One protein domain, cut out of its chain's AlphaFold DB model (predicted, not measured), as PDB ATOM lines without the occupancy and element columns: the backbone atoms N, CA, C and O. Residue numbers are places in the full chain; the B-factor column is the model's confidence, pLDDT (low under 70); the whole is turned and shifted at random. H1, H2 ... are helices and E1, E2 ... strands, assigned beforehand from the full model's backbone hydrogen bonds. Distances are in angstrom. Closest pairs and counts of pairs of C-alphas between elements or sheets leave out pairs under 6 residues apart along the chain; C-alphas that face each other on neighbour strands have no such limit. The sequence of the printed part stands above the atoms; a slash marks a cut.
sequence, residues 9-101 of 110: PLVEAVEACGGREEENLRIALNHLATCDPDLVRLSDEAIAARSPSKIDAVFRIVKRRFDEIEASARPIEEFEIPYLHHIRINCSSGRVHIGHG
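Overview. This is residues 9 to 101 of the 110 residues of an uncharacterized protein of Ochrobactrum sp. CM-21-5 (UniProt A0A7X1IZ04). A helical hairpin, H3 and the long H4, is joined by a small strand hairpin, E1 and E2; H1 packs on E2, while residues 52 to 63 of H4 run near E1. H2 crosses H4 nearly at a right angle, and residues 72 to 86 fold back from the end of H4 to E1. The printed part has 93 residues, with four named helices followed by two antiparallel strands in one sheet, order E1 - E2, and its class is mostly helix. It is compact, with a radius of gyration of the C-alphas of 13.0 A and spans of 37 by 31 by 20 A.

Along the chain. H1 is residues 9 to 18, beginning at C-alpha 9 (189.413, 103.406, 127.349). H2 is residues 23 to 35, 18.6 A long, and H3 residues 37 to 48, 16.7 A. H4, residues 52 to 71, measures 28.3 A. E1 is residues 87 to 90, and E2, residues 95 to 98, ends at C-alpha 98 (188.018, 88.995, 128.756).

Arrangement. The closest C-alphas of H1 and E2 are those of Ala 13 and Val 96, 6.2 A apart. H2 and H3 only just touch, only at the corner, with 3 pairs of C-alphas within 8 A; Ala 33 and Val 40 come closest, 5.8 A. In the hairpin of H3 and H4, residues 52 to 58 of H4 alone touch H3, at a shallow tilt of 26 degrees, opposite ways; the C-alphas of Ala 46 and Lys 54 are closest, 5.1 A. In the hairpin of E1 and E2, N 88 and O 97 are within hydrogen-bond range, 2.9 A. Every O i to N i+4 pair is within hydrogen-bond range in H1, H2, H3 and H4.

Size, cuts and confidence. The farthest C-alphas, those of Ala 73 and Ser 93, are 37.2 A apart. The printed part has no cut, and its one long link is H4 to E1. The pLDDT is under 70 at residues 19 to 20, 73 to 80, 82 and 100 to 101.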
ATOM      1  N   PRO A   9     189.534 103.937 125.988       91.62
ATOM      2  CA  PRO A   9     189.413 103.406 127.349       91.62
ATOM      3  C   PRO A   9     189.107 101.900 127.395       91.62
ATOM      4  O   PRO A   9     189.458 101.209 128.348       91.62
ATOM      5  N   LEU A  10     188.456 101.360 126.358       91.31
ATOM      6  CA  LEU A  10     188.265  99.917 126.225       91.31
ATOM      7  C   LEU A  10     189.595  99.220 125.929       91.31
ATOM      8  O   LEU A  10     189.864  98.187 126.534       91.31
ATOM      9  N   VAL A  11     190.412  99.772 125.027       90.44
ATOM     10  CA  VAL A  11     191.734  99.221 124.686       90.44
ATOM     11  C   VAL A  11     192.620  99.167 125.924       90.44
ATOM     12  O   VAL A  11     193.128  98.101 126.260       90.44
ATOM     13  N   GLU A  12     192.724 100.273 126.659       90.31
ATOM     14  CA  GLU A  12     193.522 100.351 127.889       90.31
ATOM     15  C   GLU A  12     193.043  99.345 128.944       90.31
ATOM     16  O   GLU A  12     193.841  98.654 129.581       90.31
ATOM     17  N   ALA A  13     191.726  99.196 129.106       90.69
ATOM     18  CA  ALA A  13     191.163  98.215 130.024       90.69
ATOM     19  C   ALA A  13     191.440  96.764 129.583       90.69
ATOM     20  O   ALA A  13     191.668  95.893 130.428       90.69
ATOM     21  N   VAL A  14     191.437  96.481 128.278       89.31
ATOM     22  CA  VAL A  14     191.791  95.161 127.731       89.31
ATOM     23  C   VAL A  14     193.268  94.855 127.995       89.31
ATOM     24  O   VAL A  14     193.576  93.782 128.520       89.31
ATOM     25  N   GLU A  15     194.164  95.803 127.726       87.94
ATOM     26  CA  GLU A  15     195.603  95.674 127.993       87.94
ATOM     27  C   GLU A  15     195.876  95.437 129.483       87.94
ATOM     28  O   GLU A  15     196.625  94.529 129.854       87.94
ATOM     29  N   ALA A  16     195.170  96.155 130.362       88.38
ATOM     30  CA  ALA A  16     195.246  95.955 131.807       88.38
ATOM     31  C   ALA A  16     194.737  94.569 132.260       88.38
ATOM     32  O   ALA A  16     195.231  94.022 133.248       88.38
ATOM     33  N   CYS A  17     193.773  93.966 131.553       86.00
ATOM     34  CA  CYS A  17     193.315  92.599 131.833       86.00
ATOM     35  C   CYS A  17     194.337  91.533 131.398       86.00
ATOM     36  O   CYS A  17     194.458  90.488 132.050       86.00
ATOM     37  N   GLY A  18     195.023  91.767 130.276       75.06
ATOM     38  CA  GLY A  18     196.010  90.858 129.687       75.06
ATOM     39  C   GLY A  18     197.415  90.990 130.280       75.06
ATOM     40  O   GLY A  18     198.177  90.025 130.238       75.06
ATOM     41  N   GLY A  19     197.738  92.148 130.865       68.88
ATOM     42  CA  GLY A  19     199.084  92.493 131.327       68.88
ATOM     43  C   GLY A  19     200.079  92.715 130.183       68.88
ATOM     44  O   GLY A  19     201.282  92.601 130.402       68.88
ATOM     45  N   ARG A  20     199.587  92.972 128.966       69.69
ATOM     46  CA  ARG A  20     200.376  93.163 127.743       69.69
ATOM     47  C   ARG A  20     199.715  94.212 126.850       69.69
ATOM     48  O   ARG A  20     198.504  94.401 126.936       69.69
ATOM     49  N   GLU A  21     200.507  94.845 125.996       71.19
ATOM     50  CA  GLU A  21     200.005  95.706 124.921       71.19
ATOM     51  C   GLU A  21     199.289  94.849 123.863       71.19
ATOM     52  O   GLU A  21     199.767  93.770 123.504       71.19
ATOM     53  N   GLU A  22     198.134  95.305 123.375       80.31
ATOM     54  CA  GLU A  22     197.343  94.592 122.362       80.31
ATOM     55  C   GLU A  22     197.472  95.306 121.009       80.31
ATOM     56  O   GLU A  22     196.530  95.918 120.499       80.31
ATOM     57  N   GLU A  23     198.670  95.241 120.429       80.94
ATOM     58  CA  GLU A  23     199.026  95.935 119.183       80.94
ATOM     59  C   GLU A  23     198.079  95.594 118.020       80.94
ATOM     60  O   GLU A  23     197.584  96.499 117.348       80.94
ATOM     61  N   ASN A  24     197.714  94.317 117.849       79.62
ATOM     62  CA  ASN A  24     196.763  93.892 116.814       79.62
ATOM     63  C   ASN A  24     195.385  94.548 116.992       79.62
ATOM     64  O   ASN A  24     194.779  95.002 116.023       79.62
ATOM     65  N   LEU A  25     194.897  94.665 118.235       83.56
ATOM     66  CA  LEU A  25     193.632  95.346 118.515       83.56
ATOM     67  C   LEU A  25     193.712  96.829 118.142       83.56
ATOM     68  O   LEU A  25     192.775  97.367 117.554       83.56
ATOM     69  N   ARG A  26     194.838  97.483 118.442       86.25
ATOM     70  CA  ARG A  26     195.069  98.887 118.083       86.25
ATOM     71  C   ARG A  26     195.088  99.083 116.567       86.25
ATOM     72  O   ARG A  26     194.406  99.974 116.069       86.25
ATOM     73  N   ILE A  27     195.816  98.245 115.830       83.44
ATOM     74  CA  ILE A  27     195.876  98.291 114.359       83.44
ATOM     75  C   ILE A  27     194.478  98.114 113.757       83.44
ATOM     76  O   ILE A  27     194.043  98.933 112.944       83.44
ATOM     77  N   ALA A  28     193.734  97.110 114.216       82.50
ATOM     78  CA  ALA A  28     192.403  96.810 113.707       82.50
ATOM     79  C   ALA A  28     191.393  97.942 113.988       82.50
ATOM     80  O   ALA A  28     190.606  98.319 113.116       82.50
ATOM     81  N   LEU A  29     191.433  98.536 115.187       88.75
ATOM     82  CA  LEU A  29     190.596  99.691 115.526       88.75
ATOM     83  C   LEU A  29     190.981 100.939 114.730       88.75
ATOM     84  O   LEU A  29     190.091 101.683 114.325       88.75
ATOM     85  N   ASN A  30     192.268 101.152 114.454       87.00
ATOM     86  CA  ASN A  30     192.707 102.236 113.576       87.00
ATOM     87  C   ASN A  30     192.187 102.059 112.155       87.00
ATOM     88  O   ASN A  30     191.711 103.023 111.560       87.00
ATOM     89  N   HIS A  31     192.216 100.836 111.624       84.88
ATOM     90  CA  HIS A  31     191.633 100.570 110.316       84.88
ATOM     91  C   HIS A  31     190.146 100.951 110.287       84.88
ATOM     92  O   HIS A  31     189.722 101.729 109.432       84.88
ATOM     93  N   LEU A  32     189.362 100.494 111.269       87.19
ATOM     94  CA  LEU A  32     187.950 100.876 111.373       87.19
ATOM     95  C   LEU A  32     187.759 102.389 111.528       87.19
ATOM     96  O   LEU A  32     186.885 102.947 110.871       87.19
ATOM     97  N   ALA A  33     188.585 103.059 112.332       88.50
ATOM     98  CA  ALA A  33     188.536 104.510 112.501       88.50
ATOM     99  C   ALA A  33     188.772 105.257 111.176       88.50
ATOM    100  O   ALA A  33     188.131 106.274 110.922       88.50
ATOM    101  N   THR A  34     189.647 104.739 110.307       84.94
ATOM    102  CA  THR A  34     189.878 105.328 108.978       84.94
ATOM    103  C   THR A  34     188.747 105.067 107.987       84.94
ATOM    104  O   THR A  34     188.500 105.898 107.114       84.94
ATOM    105  N   CYS A  35     188.048 103.936 108.110       83.69
ATOM    106  CA  CYS A  35     186.963 103.569 107.201       83.69
ATOM    107  C   CYS A  35     185.586 104.100 107.631       83.69
ATOM    108  O   CYS A  35     184.713 104.251 106.777       83.69
ATOM    109  N   ASP A  36     185.377 104.373 108.921       86.62
ATOM    110  CA  ASP A  36     184.078 104.753 109.493       86.62
ATOM    111  C   ASP A  36     184.230 105.948 110.471       86.62
ATOM    112  O   ASP A  36     184.301 105.766 111.690       86.62
ATOM    113  N   PRO A  37     184.297 107.197 109.961       86.44
ATOM    114  CA  PRO A  37     184.479 108.396 110.789       86.44
ATOM    115  C   PRO A  37     183.347 108.642 111.798       86.44
ATOM    116  O   PRO A  37     183.570 109.227 112.861       86.44
ATOM    117  N   ASP A  38     182.130 108.182 111.497       89.62
ATOM    118  CA  ASP A  38     180.999 108.280 112.421       89.62
ATOM    119  C   ASP A  38     181.235 107.449 113.684       89.62
ATOM    120  O   ASP A  38     180.840 107.851 114.782       89.62
ATOM    121  N   LEU A  39     181.928 106.317 113.551       91.38
ATOM    122  CA  LEU A  39     182.285 105.459 114.671       91.38
ATOM    123  C   LEU A  39     183.262 106.147 115.632       91.38
ATOM    124  O   LEU A  39     183.128 106.005 116.849       91.38
ATOM    125  N   VAL A  40     184.192 106.944 115.093       91.62
ATOM    126  CA  VAL A  40     185.109 107.777 115.884       91.62
ATOM    127  C   VAL A  40     184.323 108.824 116.665       91.62
ATOM    128  O   VAL A  40     184.448 108.895 117.885       91.62
ATOM    129  N   ARG A  41     183.416 109.556 116.004       92.31
ATOM    130  CA  ARG A  41     182.574 110.560 116.675       92.31
ATOM    131  C   ARG A  41     181.734 109.950 117.803       92.31
ATOM    132  O   ARG A  41     181.668 110.505 118.897       92.31
ATOM    133  N   LEU A  42     181.095 108.805 117.557       93.50
ATOM    134  CA  LEU A  42     180.297 108.106 118.572       93.50
ATOM    135  C   LEU A  42     181.155 107.625 119.748       93.50
ATOM    136  O   LEU A  42     180.706 107.657 120.896       93.50
ATOM    137  N   SER A  43     182.382 107.185 119.467       93.88
ATOM    138  CA  SER A  43     183.359 106.838 120.494       93.88
ATOM    139  C   SER A  43     183.719 108.047 121.348       93.88
ATOM    140  O   SER A  43     183.593 107.972 122.568       93.88
ATOM    141  N   ASP A  44     184.077 109.174 120.739       93.06
ATOM    142  CA  ASP A  44     184.441 110.395 121.463       93.06
ATOM    143  C   ASP A  44     183.293 110.889 122.354       93.06
ATOM    144  O   ASP A  44     183.499 111.225 123.520       93.06
ATOM    145  N   GLU A  45     182.053 110.846 121.859       94.00
ATOM    146  CA  GLU A  45     180.859 111.177 122.645       94.00
ATOM    147  C   GLU A  45     180.645 110.229 123.833       94.00
ATOM    148  O   GLU A  45     180.226 110.654 124.916       94.00
ATOM    149  N   ALA A  46     180.910 108.935 123.650       93.12
ATOM    150  CA  ALA A  46     180.805 107.939 124.709       93.12
ATOM    151  C   ALA A  46     181.889 108.126 125.784       93.12
ATOM    152  O   ALA A  46     181.589 108.014 126.980       93.12
ATOM    153  N   ILE A  47     183.115 108.446 125.358       92.88
ATOM    154  CA  ILE A  47     184.270 108.724 126.216       92.88
ATOM    155  C   ILE A  47     184.034 110.009 127.012       92.88
ATOM    156  O   ILE A  47     184.135 109.990 128.239       92.88
ATOM    157  N   ALA A  48     183.638 111.098 126.349       93.00
ATOM    158  CA  ALA A  48     183.342 112.378 126.991       93.00
ATOM    159  C   ALA A  48     182.210 112.255 128.023       93.00
ATOM    160  O   ALA A  48     182.271 112.844 129.101       93.00
ATOM    161  N   ALA A  49     181.197 111.433 127.732       93.12
ATOM    162  CA  ALA A  49     180.116 111.139 128.667       93.12
ATOM    163  C   ALA A  49     180.516 110.185 129.810       93.12
ATOM    164  O   ALA A  49     179.681 109.916 130.675       93.12
ATOM    165  N   ARG A  50     181.737 109.622 129.790       93.06
ATOM    166  CA  ARG A  50     182.221 108.565 130.698       93.06
ATOM    167  C   ARG A  50     181.179 107.461 130.915       93.06
ATOM    168  O   ARG A  50     180.932 107.032 132.040       93.06
ATOM    169  N   SER A  51     180.515 107.032 129.840       93.50
ATOM    170  CA  SER A  51     179.330 106.173 129.924       93.50
ATOM    171  C   SER A  51     179.633 104.743 129.463       93.50
ATOM    172  O   SER A  51     179.753 104.510 128.257       93.50
ATOM    173  N   PRO A  52     179.691 103.752 130.379       94.06
ATOM    174  CA  PRO A  52     179.932 102.357 130.015       94.06
ATOM    175  C   PRO A  52     178.926 101.800 129.006       94.06
ATOM    176  O   PRO A  52     179.306 101.050 128.116       94.06
ATOM    177  N   SER A  53     177.651 102.188 129.110       94.56
ATOM    178  CA  SER A  53     176.604 101.734 128.192       94.56
ATOM    179  C   SER A  53     176.764 102.304 126.784       94.56
ATOM    180  O   SER A  53     176.517 101.592 125.812       94.56
ATOM    181  N   LYS A  54     177.212 103.559 126.649       94.94
ATOM    182  CA  LYS A  54     177.532 104.133 125.334       94.94
ATOM    183  C   LYS A  54     178.775 103.483 124.729       94.94
ATOM    184  O   LYS A  54     178.754 103.154 123.549       94.94
ATOM    185  N   ILE A  55     179.811 103.237 125.534       94.88
ATOM    186  CA  ILE A  55     181.007 102.506 125.090       94.88
ATOM    187  C   ILE A  55     180.628 101.092 124.626       94.88
ATOM    188  O   ILE A  55     181.060 100.675 123.557       94.88
ATOM    189  N   ASP A  56     179.770 100.378 125.363       95.06
ATOM    190  CA  ASP A  56     179.264  99.058 124.955       95.06
ATOM    191  C   ASP A  56     178.475  99.116 123.644       95.06
ATOM    192  O   ASP A  56     178.665  98.268 122.774       95.06
ATOM    193  N   ALA A  57     177.640 100.139 123.450       95.38
ATOM    194  CA  ALA A  57     176.906 100.318 122.200       95.38
ATOM    195  C   ALA A  57     177.849 100.506 120.999       95.38
ATOM    196  O   ALA A  57     177.690  99.822 119.987       95.38
ATOM    197  N   VAL A  58     178.858 101.375 121.125       95.25
ATOM    198  CA  VAL A  58     179.880 101.577 120.082       95.25
ATOM    199  C   VAL A  58     180.684 100.295 119.861       95.25
ATOM    200  O   VAL A  58     180.905  99.887 118.722       95.25
ATOM    201  N   PHE A  59     181.045  99.589 120.934       94.44
ATOM    202  CA  PHE A  59     181.795  98.343 120.838       94.44
ATOM    203  C   PHE A  59     181.023  97.223 120.127       94.44
ATOM    204  O   PHE A  59     181.605  96.454 119.364       94.44
ATOM    205  N   ARG A  60     179.698  97.144 120.295       93.56
ATOM    206  CA  ARG A  60     178.863  96.208 119.522       93.56
ATOM    207  C   ARG A  60     178.870  96.519 118.027       93.56
ATOM    208  O   ARG A  60     178.860  95.587 117.226       93.56
ATOM    209  N   ILE A  61     178.895  97.800 117.651       93.69
ATOM    210  CA  ILE A  61     179.013  98.209 116.244       93.69
ATOM    211  C   ILE A  61     180.375  97.772 115.700       93.69
ATOM    212  O   ILE A  61     180.425  97.150 114.643       93.69
ATOM    213  N   VAL A  62     181.450  98.016 116.454       91.56
ATOM    214  CA  VAL A  62     182.811  97.567 116.120       91.56
ATOM    215  C   VAL A  62     182.866  96.056 115.881       91.56
ATOM    216  O   VAL A  62     183.354  95.635 114.838       91.56
ATOM    217  N   LYS A  63     182.316  95.235 116.789       90.06
ATOM    218  CA  LYS A  63     182.278  93.770 116.608       90.06
ATOM    219  C   LYS A  63     181.590  93.371 115.308       90.06
ATOM    220  O   LYS A  63     182.148  92.596 114.547       90.06
ATOM    221  N   ARG A  64     180.428  93.964 115.025       90.06
ATOM    222  CA  ARG A  64     179.695  93.690 113.784       90.06
ATOM    223  C   ARG A  64     180.510  94.067 112.544       90.06
ATOM    224  O   ARG A  64     180.479  93.342 111.561       90.06
ATOM    225  N   ARG A  65     181.245  95.185 112.575       88.19
ATOM    226  CA  ARG A  65     182.131  95.571 111.463       88.19
ATOM    227  C   ARG A  65     183.257  94.566 111.255       88.19
ATOM    228  O   ARG A  65     183.574  94.259 110.113       88.19
ATOM    229  N   PHE A  66     183.830  94.043 112.333       85.19
ATOM    230  CA  PHE A  66     184.821  92.977 112.232       85.19
ATOM    231  C   PHE A  66     184.226  91.693 111.645       85.19
ATOM    232  O   PHE A  66     184.814  91.157 110.709       85.19
ATOM    233  N   ASP A  67     183.029  91.285 112.080       84.62
ATOM    234  CA  ASP A  67     182.307  90.141 111.498       84.62
ATOM    235  C   ASP A  67     182.059  90.331 109.986       84.62
ATOM    236  O   ASP A  67     182.241  89.411 109.190       84.62
ATOM    237  N   GLU A  68     181.659  91.540 109.568       85.88
ATOM    238  CA  GLU A  68     181.441  91.898 108.158       85.88
ATOM    239  C   GLU A  68     182.740  91.800 107.331       85.88
ATOM    240  O   GLU A  68     182.718  91.316 106.196       85.88
ATOM    241  N   ILE A  69     183.874  92.238 107.891       80.50
ATOM    242  CA  ILE A  69     185.191  92.168 107.242       80.50
ATOM    243  C   ILE A  69     185.650  90.711 107.119       80.50
ATOM    244  O   ILE A  69     186.040  90.298 106.025       80.50
ATOM    245  N   GLU A  70     185.548  89.925 108.192       78.06
ATOM    246  CA  GLU A  70     185.926  88.508 108.209       78.06
ATOM    247  C   GLU A  70     185.101  87.701 107.192       78.06
ATOM    248  O   GLU A  70     185.651  86.960 106.372       78.06
ATOM    249  N   ALA A  71     183.785  87.930 107.150       79.44
ATOM    250  CA  ALA A  71     182.884  87.284 106.198       79.44
ATOM    251  C   ALA A  71     183.161  87.661 104.730       79.44
ATOM    252  O   ALA A  71     182.795  86.913 103.823       79.44
ATOM    253  N   SER A  72     183.814  88.800 104.469       75.50
ATOM    254  CA  SER A  72     184.111  89.274 103.109       75.50
ATOM    255  C   SER A  72     185.287  88.556 102.421       75.50
ATOM    256  O   SER A  72     185.636  88.908 101.293       75.50
ATOM    257  N   ALA A  73     185.885  87.543 103.066       57.38
ATOM    258  CA  ALA A  73     187.004  86.739 102.559       57.38
ATOM    259  C   ALA A  73     188.257  87.553 102.170       57.38
ATOM    260  O   ALA A  73     189.066  87.105 101.356       57.38
ATOM    261  N   ARG A  74     188.444  88.738 102.766       59.94
ATOM    262  CA  ARG A  74     189.736  89.434 102.799       59.94
ATOM    263  C   ARG A  74     190.437  89.065 104.108       59.94
ATOM    264  O   ARG A  74     190.224  89.765 105.096       59.94
ATOM    265  N   PRO A  75     191.235  87.981 104.152       55.91
ATOM    266  CA  PRO A  75     192.086  87.726 105.298       55.91
ATOM    267  C   PRO A  75     193.119  88.842 105.329       55.91
ATOM    268  O   PRO A  75     194.053  88.885 104.530       55.91
ATOM    269  N   ILE A  76     192.900  89.806 106.203       57.03
ATOM    270  CA  ILE A  76     193.952  90.720 106.591       57.03
ATOM    271  C   ILE A  76     194.534  90.070 107.844       57.03
ATOM    272  O   ILE A  76     193.841  89.976 108.853       57.03
ATOM    273  N   GLU A  77     195.763  89.552 107.764       55.50
ATOM    274  CA  GLU A  77     196.428  88.813 108.860       55.50
ATOM    275  C   GLU A  77     196.404  89.589 110.194       55.50
ATOM    276  O   GLU A  77     196.357  89.005 111.272       55.50
ATOM    277  N   GLU A  78     196.348  90.919 110.121       56.28
ATOM    278  CA  GLU A  78     196.291  91.849 111.254       56.28
ATOM    279  C   GLU A  78     194.937  91.851 111.999       56.28
ATOM    280  O   GLU A  78     194.827  92.438 113.075       56.28
ATOM    281  N   PHE A  79     193.901  91.204 111.452       61.06
ATOM    282  CA  PHE A  79     192.540  91.182 112.009       61.06
ATOM    283  C   PHE A  79     192.224  89.931 112.827       61.06
ATOM    284  O   PHE A  79     191.162  89.870 113.451       61.06
ATOM    285  N   GLU A  80     193.130  88.950 112.885       64.38
ATOM    286  CA  GLU A  80     192.973  87.827 113.805       64.38
ATOM    287  C   GLU A  80     193.144  88.321 115.251       64.38
ATOM    288  O   GLU A  80     194.245  88.392 115.802       64.38
ATOM    289  N   ILE A  81     192.021  88.677 115.883       71.25
ATOM    290  CA  ILE A  81     191.926  89.031 117.304       71.25
ATOM    291  C   ILE A  81     191.067  87.956 117.987       71.25
ATOM    292  O   ILE A  81     189.868  88.157 118.206       71.25
ATOM    293  N   PRO A  82     191.652  86.802 118.373       66.81
ATOM    294  CA  PRO A  82     190.900  85.602 118.762       66.81
ATOM    295  C   PRO A  82     189.997  85.790 119.988       66.81
ATOM    296  O   PRO A  82     189.112  84.983 120.265       66.81
ATOM    297  N   TYR A  83     190.239  86.840 120.772       75.88
ATOM    298  CA  TYR A  83     189.517  87.135 122.003       75.88
ATOM    299  C   TYR A  83     188.549  88.320 121.878       75.88
ATOM    300  O   TYR A  83     187.880  88.632 122.862       75.88
ATOM    301  N   LEU A  84     188.410  88.964 120.711       81.62
ATOM    302  CA  LEU A  84     187.528  90.128 120.534       81.62
ATOM    303  C   LEU A  84     186.075  89.815 120.941       81.62
ATOM    304  O   LEU A  84     185.445  90.557 121.705       81.62
ATOM    305  N   HIS A  85     185.554  88.662 120.511       82.56
ATOM    306  CA  HIS A  85     184.212  88.195 120.881       82.56
ATOM    307  C   HIS A  85     184.083  87.860 122.369       82.56
ATOM    308  O   HIS A  85     182.982  87.908 122.923       82.56
ATOM    309  N   HIS A  86     185.202  87.600 123.040       86.75
ATOM    310  CA  HIS A  86     185.266  87.296 124.463       86.75
ATOM    311  C   HIS A  86     185.342  88.541 125.354       86.75
ATOM    312  O   HIS A  86     185.190  88.406 126.570       86.75
ATOM    313  N   ILE A  87     185.533  89.734 124.787       88.50
ATOM    314  CA  ILE A  87     185.493  90.991 125.539       88.50
ATOM    315  C   ILE A  87     184.037  91.331 125.875       88.50
ATOM    316  O   ILE A  87     183.171  91.363 124.992       88.50
ATOM    317  N   ARG A  88     183.760  91.611 127.149       90.50
ATOM    318  CA  ARG A  88     182.440  92.005 127.658       90.50
ATOM    319  C   ARG A  88     182.558  93.224 128.562       90.50
ATOM    320  O   ARG A  88     183.487  93.305 129.361       90.50
ATOM    321  N   ILE A  89     181.583  94.127 128.481       92.44
ATOM    322  CA  ILE A  89     181.498  95.308 129.341       92.44
ATOM    323  C   ILE A  89     180.350  95.122 130.330       92.44
ATOM    324  O   ILE A  89     179.178  95.064 129.958       92.44
ATOM    325  N   ASN A  90     180.678  95.052 131.616       92.44
ATOM    326  CA  ASN A  90     179.690  95.154 132.675       92.44
ATOM    327  C   ASN A  90     179.316  96.631 132.849       92.44
ATOM    328  O   ASN A  90     180.050  97.403 133.469       92.44
ATOM    329  N   CYS A  91     178.165  97.016 132.298       91.88
ATOM    330  CA  CYS A  91     177.703  98.401 132.307       91.88
ATOM    331  C   CYS A  91     177.322  98.915 133.703       91.88
ATOM    332  O   CYS A  91     177.390 100.120 133.923       91.88
ATOM    333  N   SER A  92     176.951  98.041 134.650       91.00
ATOM    334  CA  SER A  92     176.621  98.467 136.017       91.00
ATOM    335  C   SER A  92     177.864  98.762 136.853       91.00
ATOM    336  O   SER A  92     177.825  99.638 137.707       91.00
ATOM    337  N   SER A  93     178.968  98.049 136.610       91.12
ATOM    338  CA  SER A  93     180.234  98.278 137.320       91.12
ATOM    339  C   SER A  93     181.252  99.094 136.519       91.12
ATOM    340  O   SER A  93     182.312  99.414 137.047       91.12
ATOM    341  N   GLY A  94     180.989  99.363 135.236       92.44
ATOM    342  CA  GLY A  94     181.938 100.000 134.322       92.44
ATOM    343  C   GLY A  94     183.219  99.188 134.120       92.44
ATOM    344  O   GLY A  94     184.290  99.773 133.993       92.44
ATOM    345  N   ARG A  95     183.134  97.850 134.147       93.75
ATOM    346  CA  ARG A  95     184.312  96.967 134.058       93.75
ATOM    347  C   ARG A  95     184.338  96.187 132.755       93.75
ATOM    348  O   ARG A  95     183.305  95.697 132.305       93.75
ATOM    349  N   VAL A  96     185.528  96.035 132.196       92.69
ATOM    350  CA  VAL A  96     185.821  95.185 131.044       92.69
ATOM    351  C   VAL A  96     186.288  93.825 131.537       92.69
ATOM    352  O   VAL A  96     187.054  93.738 132.494       92.69
ATOM    353  N   HIS A  97     185.818  92.771 130.882       91.19
ATOM    354  CA  HIS A  97     186.161  91.377 131.142       91.19
ATOM    355  C   HIS A  97     186.602  90.712 129.839       91.19
ATOM    356  O   HIS A  97     186.007  90.982 128.796       91.19
ATOM    357  N   ILE A  98     187.582  89.807 129.902       86.56
ATOM    358  CA  ILE A  98     188.018  88.995 128.756       86.56
ATOM    359  C   ILE A  98     187.814  87.512 129.088       86.56
ATOM    360  O   ILE A  98     188.378  86.992 130.053       86.56
ATOM    361  N   GLY A  99     187.018  86.816 128.274       78.62
ATOM    362  CA  GLY A  99     186.743  85.385 128.436       78.62
ATOM    363  C   GLY A  99     185.810  85.068 129.607       78.62
ATOM    364  O   GLY A  99     184.991  85.887 130.017       78.62
ATOM    365  N   HIS A 100     185.932  83.848 130.137       66.06
ATOM    366  CA  HIS A 100     185.190  83.373 131.318       66.06
ATOM    367  C   HIS A 100     185.940  83.623 132.642       66.06
ATOM    368  O   HIS A 100     185.542  83.107 133.683       66.06
ATOM    369  N   GLY A 101     187.067  84.342 132.607       59.22
ATOM    370  CA  GLY A 101     187.981  84.465 133.743       59.22
ATOM    371  C   GLY A 101     187.613  85.554 134.759       59.22
ATOM    372  O   GLY A 101     186.820  86.452 134.493       59.22
TER     373      GLY A 101